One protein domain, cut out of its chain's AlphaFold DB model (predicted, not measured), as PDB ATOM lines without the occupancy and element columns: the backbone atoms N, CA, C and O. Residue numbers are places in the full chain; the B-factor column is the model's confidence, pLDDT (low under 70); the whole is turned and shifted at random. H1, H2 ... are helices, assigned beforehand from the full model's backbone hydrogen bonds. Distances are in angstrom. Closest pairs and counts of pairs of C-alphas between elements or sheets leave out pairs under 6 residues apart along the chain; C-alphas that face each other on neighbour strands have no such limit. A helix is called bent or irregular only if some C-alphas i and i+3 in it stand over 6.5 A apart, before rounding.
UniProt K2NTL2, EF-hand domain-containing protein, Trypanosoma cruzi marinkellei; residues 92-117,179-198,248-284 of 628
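Overview. This is residues 92 to 117, 179 to 198 and 248 to 284 of the 628 residues of the protein "EF-hand domain-containing protein" of Trypanosoma cruzi marinkellei (UniProt K2NTL2). A long helix, H1, and H4 run in opposite directions along the length of the domain, shifted lengthwise against each other, while kinked H2 packs on residues 98 to 105 of H1 and H3 bridges from H2 to H4, so that the four helices stand as a ring with a thin join between H1 and H4. Residues 110 to 117 of H1 stick out at one end, past a body of 75 residues spanning 28 by 26 by 23 A. The printed part has 83 residues with four named helices, H1, H2, H3 and H4 in this order along the chain, and no named strand; the class is all helix. The whole is compact, with a radius of gyration of the C-alphas of 12.5 A, and only just elongated, with spans of 40 by 26 by 25 A.

Along the chain. H1 is the longest helix, residues 96 to 117, 22 residues and 31.9 A from first to last C-alpha; it begins at C-alpha 96 at (169.621, 110.274, 213.230) and ends at C-alpha 117 at (179.065, 96.901, 185.801). H2, residues 180 to 195, measures 16.0 A from first to last C-alpha. H2 has a kink of 67 degrees near residue 189 and is irregular: C-alphas 190 and 193 are 8.2 A apart, where a regular helix has about 5 A. H3, residues 248 to 260, is 18.3 A long between its first and last C-alphas. H4, residues 270 to 284, is 21.5 A long by the same measure and ends at C-alpha 284 at (173.674, 104.723, 225.225).

Arrangement. H1 touches H2, H1 with residues 98 to 105 alone and H2 with residues 186 to 191 alone. Their closest C-alphas are those of Met 102 and Ile 187, 5.9 A apart. They run opposite ways at a shallow tilt of 15 degrees, the line of H2 being a rough one. H2 touches H3, about perpendicular at 73 degrees; the closest C-alphas are those of Glu 184 and Ala 253, 6.0 A apart. H3 and H4 only just touch, with 3 pairs of C-alphas within 8 A, made by residue 260 of H3 alone and by residues 272 to 276 of H4 alone. Their closest C-alphas are those of Met 260 and Glu 272, 5.9 A apart, and their lines are about perpendicular at 81 degrees. H1 and H4 are close but not clearly touching: their closest C-alphas, those of Phe 106 and Trp 270, are 7.4 A apart. H1 and H4 run opposite ways at a shallow tilt of 13 degrees. H1 and H3 are apart, and so are H2 and H4. The helix packing is mostly crossed, but only just: of 3 touching pairs, 1 is at a shallow tilt. In H3 and H4 every O i to N i+4 pair is within hydrogen-bond range; in H1 it is 17 of 18 pairs and in H2 7 of 12.

Size, cuts and confidence. The two C-alphas farthest apart are those of Arg 117 and Glu 284, at 40.6 A. The printed part has two cuts: residues 118 to 178 are not printed, with 16.0 A from C-alpha 117 to C-alpha 179, and residues 199 to 247 are not printed, with 12.3 A from C-alpha 198 to C-alpha 248. The links from H1 to H2 and from H2 to H3 run across these cuts, and the link from H3 to H4, with 9 residues, is short. Residues 110 to 117 of H1 stand free. The mean pLDDT of the printed part is 82.5, and it is under 70 at 13 residues, 92 to 100 and 281 to 284.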
ATOM      1  N   PRO A  92     182.086 106.372 219.149       61.19
ATOM      2  CA  PRO A  92     181.387 107.193 218.182       61.19
ATOM      3  C   PRO A  92     179.895 107.269 218.500       61.19
ATOM      4  O   PRO A  92     179.255 106.249 218.746       61.19
ATOM      5  N   SER A  93     179.337 108.478 218.473       59.75
ATOM      6  CA  SER A  93     177.902 108.719 218.648       59.75
ATOM      7  C   SER A  93     177.364 109.509 217.459       59.75
ATOM      8  O   SER A  93     177.975 110.472 217.002       59.75
ATOM      9  N   VAL A  94     176.238 109.071 216.888       66.56
ATOM     10  CA  VAL A  94     175.737 109.600 215.608       66.56
ATOM     11  C   VAL A  94     174.283 110.029 215.733       66.56
ATOM     12  O   VAL A  94     173.432 109.272 216.187       66.56
ATOM     13  N   SER A  95     173.975 111.251 215.294       68.94
ATOM     14  CA  SER A  95     172.591 111.739 215.226       68.94
ATOM     15  C   SER A  95     171.808 111.092 214.073       68.94
ATOM     16  O   SER A  95     172.372 110.857 213.005       68.94
ATOM     17  N   LEU A  96     170.493 110.910 214.231       55.72
ATOM     18  CA  LEU A  96     169.621 110.274 213.230       55.72
ATOM     19  C   LEU A  96     169.662 110.946 211.841       55.72
ATOM     20  O   LEU A  96     169.721 110.266 210.825       55.72
ATOM     21  N   ASN A  97     169.770 112.276 211.788       59.97
ATOM     22  CA  ASN A  97     169.899 113.013 210.522       59.97
ATOM     23  C   ASN A  97     171.216 112.728 209.780       59.97
ATOM     24  O   ASN A  97     171.284 112.849 208.558       59.97
ATOM     25  N   VAL A  98     172.289 112.400 210.505       68.69
ATOM     26  CA  VAL A  98     173.565 111.993 209.894       68.69
ATOM     27  C   VAL A  98     173.439 110.576 209.335       68.69
ATOM     28  O   VAL A  98     173.909 110.319 208.230       68.69
ATOM     29  N   LEU A  99     172.713 109.699 210.032       66.44
ATOM     30  CA  LEU A  99     172.451 108.324 209.599       66.44
ATOM     31  C   LEU A  99     171.642 108.249 208.304       66.44
ATOM     32  O   LEU A  99     172.022 107.513 207.397       66.44
ATOM     33  N   GLU A 100     170.581 109.046 208.171       68.62
ATOM     34  CA  GLU A 100     169.795 109.114 206.928       68.62
ATOM     35  C   GLU A 100     170.657 109.542 205.735       68.62
ATOM     36  O   GLU A 100     170.549 109.001 204.634       68.62
ATOM     37  N   ARG A 101     171.586 110.481 205.946       71.94
ATOM     38  CA  ARG A 101     172.505 110.900 204.883       71.94
ATOM     39  C   ARG A 101     173.540 109.831 204.554       71.94
ATOM     40  O   ARG A 101     173.865 109.656 203.384       71.94
ATOM     41  N   MET A 102     174.038 109.102 205.551       75.88
ATOM     42  CA  MET A 102     174.918 107.951 205.330       75.88
ATOM     43  C   MET A 102     174.192 106.838 204.557       75.88
ATOM     44  O   MET A 102     174.771 106.258 203.643       75.88
ATOM     45  N   GLN A 103     172.904 106.601 204.829       78.12
ATOM     46  CA  GLN A 103     172.079 105.657 204.068       78.12
ATOM     47  C   GLN A 103     171.961 106.040 202.590       78.12
ATOM     48  O   GLN A 103     172.095 105.187 201.711       78.12
ATOM     49  N   LEU A 104     171.744 107.322 202.296       73.00
ATOM     50  CA  LEU A 104     171.694 107.806 200.915       73.00
ATOM     51  C   LEU A 104     173.018 107.571 200.180       73.00
ATOM     52  O   LEU A 104     173.005 107.164 199.020       73.00
ATOM     53  N   VAL A 105     174.154 107.752 200.862       78.06
ATOM     54  CA  VAL A 105     175.481 107.433 200.311       78.06
ATOM     55  C   VAL A 105     175.598 105.942 199.981       78.06
ATOM     56  O   VAL A 105     176.089 105.602 198.905       78.06
ATOM     57  N   PHE A 106     175.096 105.053 200.847       80.69
ATOM     58  CA  PHE A 106     175.067 103.610 200.581       80.69
ATOM     59  C   PHE A 106     174.258 103.261 199.328       80.69
ATOM     60  O   PHE A 106     174.729 102.528 198.455       80.69
ATOM     61  N   ILE A 107     173.053 103.823 199.214       76.69
ATOM     62  CA  ILE A 107     172.160 103.593 198.073       76.69
ATOM     63  C   ILE A 107     172.802 104.096 196.775       76.69
ATOM     64  O   ILE A 107     172.769 103.398 195.757       76.69
ATOM     65  N   LEU A 108     173.411 105.284 196.816       76.62
ATOM     66  CA  LEU A 108     174.073 105.886 195.663       76.62
ATOM     67  C   LEU A 108     175.312 105.085 195.241       76.62
ATOM     68  O   LEU A 108     175.533 104.880 194.048       76.62
ATOM     69  N   TYR A 109     176.097 104.581 196.196       84.56
ATOM     70  CA  TYR A 109     177.269 103.759 195.901       84.56
ATOM     71  C   TYR A 109     176.895 102.437 195.222       84.56
ATOM     72  O   TYR A 109     177.465 102.098 194.182       84.56
ATOM     73  N   GLU A 110     175.916 101.710 195.765       79.94
ATOM     74  CA  GLU A 110     175.419 100.471 195.158       79.94
ATOM     75  C   GLU A 110     174.892 100.715 193.742       79.94
ATOM     76  O   GLU A 110     175.127  99.918 192.828       79.94
ATOM     77  N   TRP A 111     174.241 101.858 193.519       78.56
ATOM     78  CA  TRP A 111     173.818 102.246 192.184       78.56
ATOM     79  C   TRP A 111     174.998 102.527 191.244       78.56
ATOM     80  O   TRP A 111     175.073 101.917 190.176       78.56
ATOM     81  N   CYS A 112     175.959 103.366 191.639       78.31
ATOM     82  CA  CYS A 112     177.160 103.648 190.847       78.31
ATOM     83  C   CYS A 112     177.934 102.363 190.512       78.31
ATOM     84  O   CYS A 112     178.412 102.189 189.389       78.31
ATOM     85  N   ARG A 113     178.015 101.422 191.459       79.56
ATOM     86  CA  ARG A 113     178.630 100.103 191.264       79.56
ATOM     87  C   ARG A 113     177.859  99.265 190.244       79.56
ATOM     88  O   ARG A 113     178.475  98.703 189.336       79.56
ATOM     89  N   LYS A 114     176.526  99.204 190.347       78.19
ATOM     90  CA  LYS A 114     175.659  98.526 189.364       78.19
ATOM     91  C   LYS A 114     175.776  99.158 187.979       78.19
ATOM     92  O   LYS A 114     175.875  98.429 186.995       78.19
ATOM     93  N   ARG A 115     175.851 100.489 187.898       72.44
ATOM     94  CA  ARG A 115     176.064 101.218 186.646       72.44
ATOM     95  C   ARG A 115     177.424 100.900 186.040       72.44
ATOM     96  O   ARG A 115     177.469 100.513 184.885       72.44
ATOM     97  N   LYS A 116     178.516 100.957 186.805       75.62
ATOM     98  CA  LYS A 116     179.865 100.643 186.300       75.62
ATOM     99  C   LYS A 116     179.969  99.211 185.759       75.62
ATOM    100  O   LYS A 116     180.672  98.980 184.783       75.62
ATOM    101  N   ARG A 117     179.215  98.266 186.339       72.31
ATOM    102  CA  ARG A 117     179.065  96.901 185.801       72.31
ATOM    103  C   ARG A 117     178.296  96.867 184.473       72.31
ATOM    104  O   ARG A 117     178.658  96.084 183.608       72.31
ATOM    105  N   PRO A 179     183.589  98.988 200.152       94.62
ATOM    106  CA  PRO A 179     184.981  98.838 200.538       94.62
ATOM    107  C   PRO A 179     185.414 100.000 201.435       94.62
ATOM    108  O   PRO A 179     184.940 101.133 201.282       94.62
ATOM    109  N   PHE A 180     186.388  99.741 202.306       93.38
ATOM    110  CA  PHE A 180     186.895 100.715 203.273       93.38
ATOM    111  C   PHE A 180     187.197 102.101 202.674       93.38
ATOM    112  O   PHE A 180     186.763 103.112 203.215       93.38
ATOM    113  N   SER A 181     187.845 102.180 201.505       90.25
ATOM    114  CA  SER A 181     188.207 103.464 200.879       90.25
ATOM    115  C   SER A 181     187.004 104.356 200.539       90.25
ATOM    116  O   SER A 181     187.115 105.580 200.484       90.25
ATOM    117  N   VAL A 182     185.849 103.747 200.254       89.94
ATOM    118  CA  VAL A 182     184.600 104.463 199.964       89.94
ATOM    119  C   VAL A 182     183.920 104.852 201.273       89.94
ATOM    120  O   VAL A 182     183.436 105.976 201.397       89.94
ATOM    121  N   PHE A 183     183.933 103.961 202.263       91.62
ATOM    122  CA  PHE A 183     183.447 104.261 203.606       91.62
ATOM    123  C   PHE A 183     184.212 105.438 204.236       91.62
ATOM    124  O   PHE A 183     183.597 106.414 204.660       91.62
ATOM    125  N   GLU A 184     185.545 105.422 204.205       92.88
ATOM    126  CA  GLU A 184     186.394 106.508 204.708       92.88
ATOM    127  C   GLU A 184     186.011 107.850 204.062       92.88
ATOM    128  O   GLU A 184     185.689 108.812 204.756       92.88
ATOM    129  N   ARG A 185     185.981 107.899 202.726       87.69
ATOM    130  CA  ARG A 185     185.820 109.146 201.965       87.69
ATOM    131  C   ARG A 185     184.402 109.718 201.991       87.69
ATOM    132  O   ARG A 185     184.225 110.931 202.001       87.69
ATOM    133  N   PHE A 186     183.381 108.868 201.935       86.75
ATOM    134  CA  PHE A 186     181.999 109.332 201.760       86.75
ATOM    135  C   PHE A 186     181.164 109.264 203.036       86.75
ATOM    136  O   PHE A 186     180.147 109.952 203.131       86.75
ATOM    137  N   ILE A 187     181.579 108.459 204.014       87.50
ATOM    138  CA  ILE A 187     180.843 108.251 205.263       87.50
ATOM    139  C   ILE A 187     181.633 108.831 206.435       87.50
ATOM    140  O   ILE A 187     181.075 109.580 207.226       87.50
ATOM    141  N   VAL A 188     182.932 108.564 206.554       89.25
ATOM    142  CA  VAL A 188     183.693 109.053 207.713       89.25
ATOM    143  C   VAL A 188     184.133 110.504 207.538       89.25
ATOM    144  O   VAL A 188     183.887 111.311 208.424       89.25
ATOM    145  N   GLU A 189     184.722 110.878 206.404       88.44
ATOM    146  CA  GLU A 189     185.263 112.223 206.156       88.44
ATOM    147  C   GLU A 189     184.218 113.353 206.316       88.44
ATOM    148  O   GLU A 189     184.478 114.287 207.082       88.44
ATOM    149  N   PRO A 190     183.010 113.286 205.719       87.56
ATOM    150  CA  PRO A 190     182.019 114.360 205.843       87.56
ATOM    151  C   PRO A 190     181.405 114.479 207.241       87.56
ATOM    152  O   PRO A 190     180.866 115.531 207.596       87.56
ATOM    153  N   TYR A 191     181.462 113.399 208.022       86.12
ATOM    154  CA  TYR A 191     180.827 113.287 209.333       86.12
ATOM    155  C   TYR A 191     181.843 113.067 210.453       86.12
ATOM    156  O   TYR A 191     181.451 112.713 211.561       86.12
ATOM    157  N   PHE A 192     183.133 113.310 210.198       86.12
ATOM    158  CA  PHE A 192     184.207 112.946 211.118       86.12
ATOM    159  C   PHE A 192     184.038 113.616 212.478       86.12
ATOM    160  O   PHE A 192     184.047 112.940 213.495       86.12
ATOM    161  N   ASP A 193     183.784 114.926 212.501       83.69
ATOM    162  CA  ASP A 193     183.586 115.675 213.748       83.69
ATOM    163  C   ASP A 193     182.304 115.272 214.495       83.69
ATOM    164  O   ASP A 193     182.177 115.524 215.694       83.69
ATOM    165  N   ALA A 194     181.335 114.679 213.788       82.94
ATOM    166  CA  ALA A 194     180.119 114.149 214.392       82.94
ATOM    167  C   ALA A 194     180.365 112.758 214.986       82.94
ATOM    168  O   ALA A 194     179.956 112.512 216.112       82.94
ATOM    169  N   LEU A 195     181.064 111.887 214.251       82.38
ATOM    170  CA  LEU A 195     181.447 110.542 214.680       82.38
ATOM    171  C   LEU A 195     182.466 110.578 215.821       82.38
ATOM    172  O   LEU A 195     182.376 109.801 216.759       82.38
ATOM    173  N   PHE A 196     183.426 111.491 215.749       85.88
ATOM    174  CA  PHE A 196     184.564 111.598 216.651       85.88
ATOM    175  C   PHE A 196     184.653 113.030 217.183       85.88
ATOM    176  O   PHE A 196     185.559 113.784 216.813       85.88
ATOM    177  N   PRO A 197     183.700 113.450 218.035       80.06
ATOM    178  CA  PRO A 197     183.721 114.794 218.578       80.06
ATOM    179  C   PRO A 197     185.038 115.007 219.336       80.06
ATOM    180  O   PRO A 197     185.414 114.167 220.159       80.06
ATOM    181  N   PRO A 198     185.756 116.121 219.097       77.38
ATOM    182  CA  PRO A 198     187.010 116.369 219.783       77.38
ATOM    183  C   PRO A 198     186.748 116.389 221.285       77.38
ATOM    184  O   PRO A 198     185.880 117.134 221.763       77.38
ATOM    185  N   SER A 248     195.812 109.753 212.270       81.69
ATOM    186  CA  SER A 248     194.810 109.388 213.270       81.69
ATOM    187  C   SER A 248     193.373 109.313 212.737       81.69
ATOM    188  O   SER A 248     192.555 108.625 213.333       81.69
ATOM    189  N   HIS A 249     193.027 110.018 211.651       84.75
ATOM    190  CA  HIS A 249     191.667 109.965 211.093       84.75
ATOM    191  C   HIS A 249     191.433 108.668 210.324       84.75
ATOM    192  O   HIS A 249     190.364 108.075 210.441       84.75
ATOM    193  N   VAL A 250     192.446 108.231 209.570       87.56
ATOM    194  CA  VAL A 250     192.406 106.969 208.824       87.56
ATOM    195  C   VAL A 250     192.354 105.805 209.806       87.56
ATOM    196  O   VAL A 250     191.467 104.975 209.701       87.56
ATOM    197  N   GLU A 251     193.197 105.821 210.842       91.31
ATOM    198  CA  GLU A 251     193.203 104.788 211.885       91.31
ATOM    199  C   GLU A 251     191.864 104.719 212.651       91.31
ATOM    200  O   GLU A 251     191.351 103.638 212.933       91.31
ATOM    201  N   ALA A 252     191.242 105.864 212.958       89.56
ATOM    202  CA  ALA A 252     189.913 105.892 213.572       89.56
ATOM    203  C   ALA A 252     188.826 105.331 212.637       89.56
ATOM    204  O   ALA A 252     187.934 104.612 213.091       89.56
ATOM    205  N   ALA A 253     188.912 105.633 211.338       90.44
ATOM    206  CA  ALA A 253     188.010 105.097 210.328       90.44
ATOM    207  C   ALA A 253     188.193 103.582 210.149       90.44
ATOM    208  O   ALA A 253     187.195 102.873 210.072       90.44
ATOM    209  N   GLU A 254     189.433 103.086 210.106       93.31
ATOM    210  CA  GLU A 254     189.768 101.659 209.980       93.31
ATOM    211  C   GLU A 254     189.277 100.867 211.189       93.31
ATOM    212  O   GLU A 254     188.661  99.814 211.032       93.31
ATOM    213  N   ASN A 255     189.478 101.400 212.395       92.50
ATOM    214  CA  ASN A 255     188.965 100.792 213.617       92.50
ATOM    215  C   ASN A 255     187.432 100.744 213.618       92.50
ATOM    216  O   ASN A 255     186.856  99.710 213.942       92.50
ATOM    217  N   LEU A 256     186.760 101.832 213.219       92.56
ATOM    218  CA  LEU A 256     185.302 101.845 213.099       92.56
ATOM    219  C   LEU A 256     184.824 100.834 212.052       92.56
ATOM    220  O   LEU A 256     183.928 100.050 212.336       92.56
ATOM    221  N   PHE A 257     185.449 100.810 210.876       94.56
ATOM    222  CA  PHE A 257     185.115  99.868 209.813       94.56
ATOM    223  C   PHE A 257     185.280  98.421 210.278       94.56
ATOM    224  O   PHE A 257     184.360  97.640 210.104       94.56
ATOM    225  N   SER A 258     186.381  98.090 210.954       94.00
ATOM    226  CA  SER A 258     186.650  96.736 211.465       94.00
ATOM    227  C   SER A 258     185.664  96.295 212.550       94.00
ATOM    228  O   SER A 258     185.397  95.111 212.707       94.00
ATOM    229  N   VAL A 259     185.119  97.237 213.328       94.38
ATOM    230  CA  VAL A 259     184.071  96.943 214.319       94.38
ATOM    231  C   VAL A 259     182.715  96.713 213.644       94.38
ATOM    232  O   VAL A 259     181.890  95.963 214.168       94.38
ATOM    233  N   MET A 260     182.461  97.383 212.519       93.19
ATOM    234  CA  MET A 260     181.201  97.277 211.782       93.19
ATOM    235  C   MET A 260     181.192  96.082 210.824       93.19
ATOM    236  O   MET A 260     180.163  95.430 210.702       93.19
ATOM    237  N   ASP A 261     182.319  95.779 210.182       95.81
ATOM    238  CA  ASP A 261     182.536  94.619 209.315       95.81
ATOM    239  C   ASP A 261     182.686  93.353 210.167       95.81
ATOM    240  O   ASP A 261     183.780  92.864 210.457       95.81
ATOM    241  N   THR A 262     181.549  92.856 210.648       93.31
ATOM    242  CA  THR A 262     181.502  91.710 211.559       93.31
ATOM    243  C   THR A 262     181.927  90.404 210.903       93.31
ATOM    244  O   THR A 262     182.338  89.478 211.605       93.31
ATOM    245  N   ASN A 263     181.798  90.311 209.580       93.50
ATOM    246  CA  ASN A 263     182.136  89.113 208.829       93.50
ATOM    247  C   ASN A 263     183.612  89.107 208.359       93.50
ATOM    248  O   ASN A 263     184.147  88.031 208.083       93.50
ATOM    249  N   GLY A 264     184.278  90.270 208.344       94.00
ATOM    250  CA  GLY A 264     185.693  90.420 208.013       94.00
ATOM    251  C   GLY A 264     186.010  90.242 206.527       94.00
ATOM    252  O   GLY A 264     187.152  89.924 206.185       94.00
ATOM    253  N   ASP A 265     185.028  90.403 205.639       94.50
ATOM    254  CA  ASP A 265     185.200  90.273 204.190       94.50
ATOM    255  C   ASP A 265     185.821  91.525 203.547       94.50
ATOM    256  O   ASP A 265     186.157  91.513 202.357       94.50
ATOM    257  N   GLY A 266     186.028  92.592 204.328       94.44
ATOM    258  CA  GLY A 266     186.569  93.866 203.869       94.44
ATOM    259  C   GLY A 266     185.526  94.753 203.181       94.44
ATOM    260  O   GLY A 266     185.892  95.773 202.578       94.44
ATOM    261  N   PHE A 267     184.245  94.389 203.246       95.12
ATOM    262  CA  PHE A 267     183.127  95.096 202.644       95.12
ATOM    263  C   PHE A 267     181.995  95.290 203.647       95.12
ATOM    264  O   PHE A 267     181.277  94.377 204.020       95.12
ATOM    265  N   LEU A 268     181.706  96.547 203.964       93.62
ATOM    266  CA  LEU A 268     180.631  96.833 204.895       93.62
ATOM    267  C   LEU A 268     179.264  96.706 204.215       93.62
ATOM    268  O   LEU A 268     178.936  97.493 203.317       93.62
ATOM    269  N   SER A 269     178.459  95.731 204.637       93.44
ATOM    270  CA  SER A 269     177.074  95.584 204.183       93.44
ATOM    271  C   SER A 269     176.128  96.565 204.895       93.44
ATOM    272  O   SER A 269     176.430  97.113 205.959       93.44
ATOM    273  N   TRP A 270     174.952  96.822 204.308       87.19
ATOM    274  CA  TRP A 270     173.945  97.691 204.937       87.19
ATOM    275  C   TRP A 270     173.406  97.105 206.251       87.19
ATOM    276  O   TRP A 270     173.132  97.847 207.198       87.19
ATOM    277  N   ASP A 271     173.277  95.783 206.328       85.38
ATOM    278  CA  ASP A 271     172.772  95.093 207.516       85.38
ATOM    279  C   ASP A 271     173.767  95.199 208.679       85.38
ATOM    280  O   ASP A 271     173.375  95.490 209.807       85.38
ATOM    281  N   GLU A 272     175.064  95.082 208.395       92.25
ATOM    282  CA  GLU A 272     176.137  95.311 209.369       92.25
ATOM    283  C   GLU A 272     176.193  96.761 209.840       92.25
ATOM    284  O   GLU A 272     176.239  97.038 211.043       92.25
ATOM    285  N   PHE A 273     176.115  97.701 208.895       88.44
ATOM    286  CA  PHE A 273     176.134  99.123 209.206       88.44
ATOM    287  C   PHE A 273     174.950  99.517 210.099       88.44
ATOM    288  O   PHE A 273     175.135 100.112 211.164       88.44
ATOM    289  N   SER A 274     173.732  99.140 209.703       82.75
ATOM    290  CA  SER A 274     172.510  99.429 210.459       82.75
ATOM    291  C   SER A 274     172.443  98.680 211.795       82.75
ATOM    292  O   SER A 274     172.022  99.263 212.797       82.75
ATOM    293  N   GLY A 275     172.925  97.435 211.851       84.69
ATOM    294  CA  GLY A 275     173.029  96.647 213.077       84.69
ATOM    295  C   GLY A 275     173.942  97.295 214.119       84.69
ATOM    296  O   GLY A 275     173.540  97.453 215.275       84.69
ATOM    297  N   HIS A 276     175.129  97.752 213.707       88.62
ATOM    298  CA  HIS A 276     176.060  98.455 214.593       88.62
ATOM    299  C   HIS A 276     175.450  99.744 215.165       88.62
ATOM    300  O   HIS A 276     175.549 100.013 216.363       88.62
ATOM    301  N   ILE A 277     174.753 100.521 214.334       79.69
ATOM    302  CA  ILE A 277     174.082 101.756 214.760       79.69
ATOM    303  C   ILE A 277     173.006 101.480 215.813       79.69
ATOM    304  O   ILE A 277     172.946 102.168 216.835       79.69
ATOM    305  N   LEU A 278     172.162 100.471 215.581       75.00
ATOM    306  CA  LEU A 278     171.119 100.080 216.529       75.00
ATOM    307  C   LEU A 278     171.725  99.627 217.861       75.00
ATOM    308  O   LEU A 278     171.222  99.997 218.923       75.00
ATOM    309  N   GLN A 279     172.833  98.886 217.811       83.44
ATOM    310  CA  GLN A 279     173.547  98.436 219.001       83.44
ATOM    311  C   GLN A 279     174.157  99.608 219.789       83.44
ATOM    312  O   GLN A 279     174.044  99.645 221.017       83.44
ATOM    313  N   CYS A 280     174.762 100.586 219.110       77.62
ATOM    314  CA  CYS A 280     175.304 101.790 219.744       77.62
ATOM    315  C   CYS A 280     174.198 102.638 220.392       77.62
ATOM    316  O   CYS A 280     174.335 103.033 221.550       77.62
ATOM    317  N   GLY A 281     173.062 102.819 219.709       69.38
ATOM    318  CA  GLY A 281     171.901 103.516 220.272       69.38
ATOM    319  C   GLY A 281     171.316 102.820 221.508       69.38
ATOM    320  O   GLY A 281     170.946 103.480 222.477       69.38
ATOM    321  N   GLN A 282     171.277 101.484 221.525       68.44
ATOM    322  CA  GLN A 282     170.828 100.716 222.694       68.44
ATOM    323  C   GLN A 282     171.794 100.818 223.881       68.44
ATOM    324  O   GLN A 282     171.347 100.935 225.021       68.44
ATOM    325  N   ARG A 283     173.113 100.805 223.638       65.81
ATOM    326  CA  ARG A 283     174.121 100.942 224.704       65.81
ATOM    327  C   ARG A 283     174.062 102.306 225.387       65.81
ATOM    328  O   ARG A 283     174.182 102.361 226.607       65.81
ATOM    329  N   GLU A 284     173.838 103.386 224.638       61.59
ATOM    330  CA  GLU A 284     173.674 104.723 225.225       61.59
ATOM    331  C   GLU A 284     172.404 104.834 226.081       61.59
ATOM    332  O   GLU A 284     172.435 105.456 227.144       61.59
TER     333      GLU A 284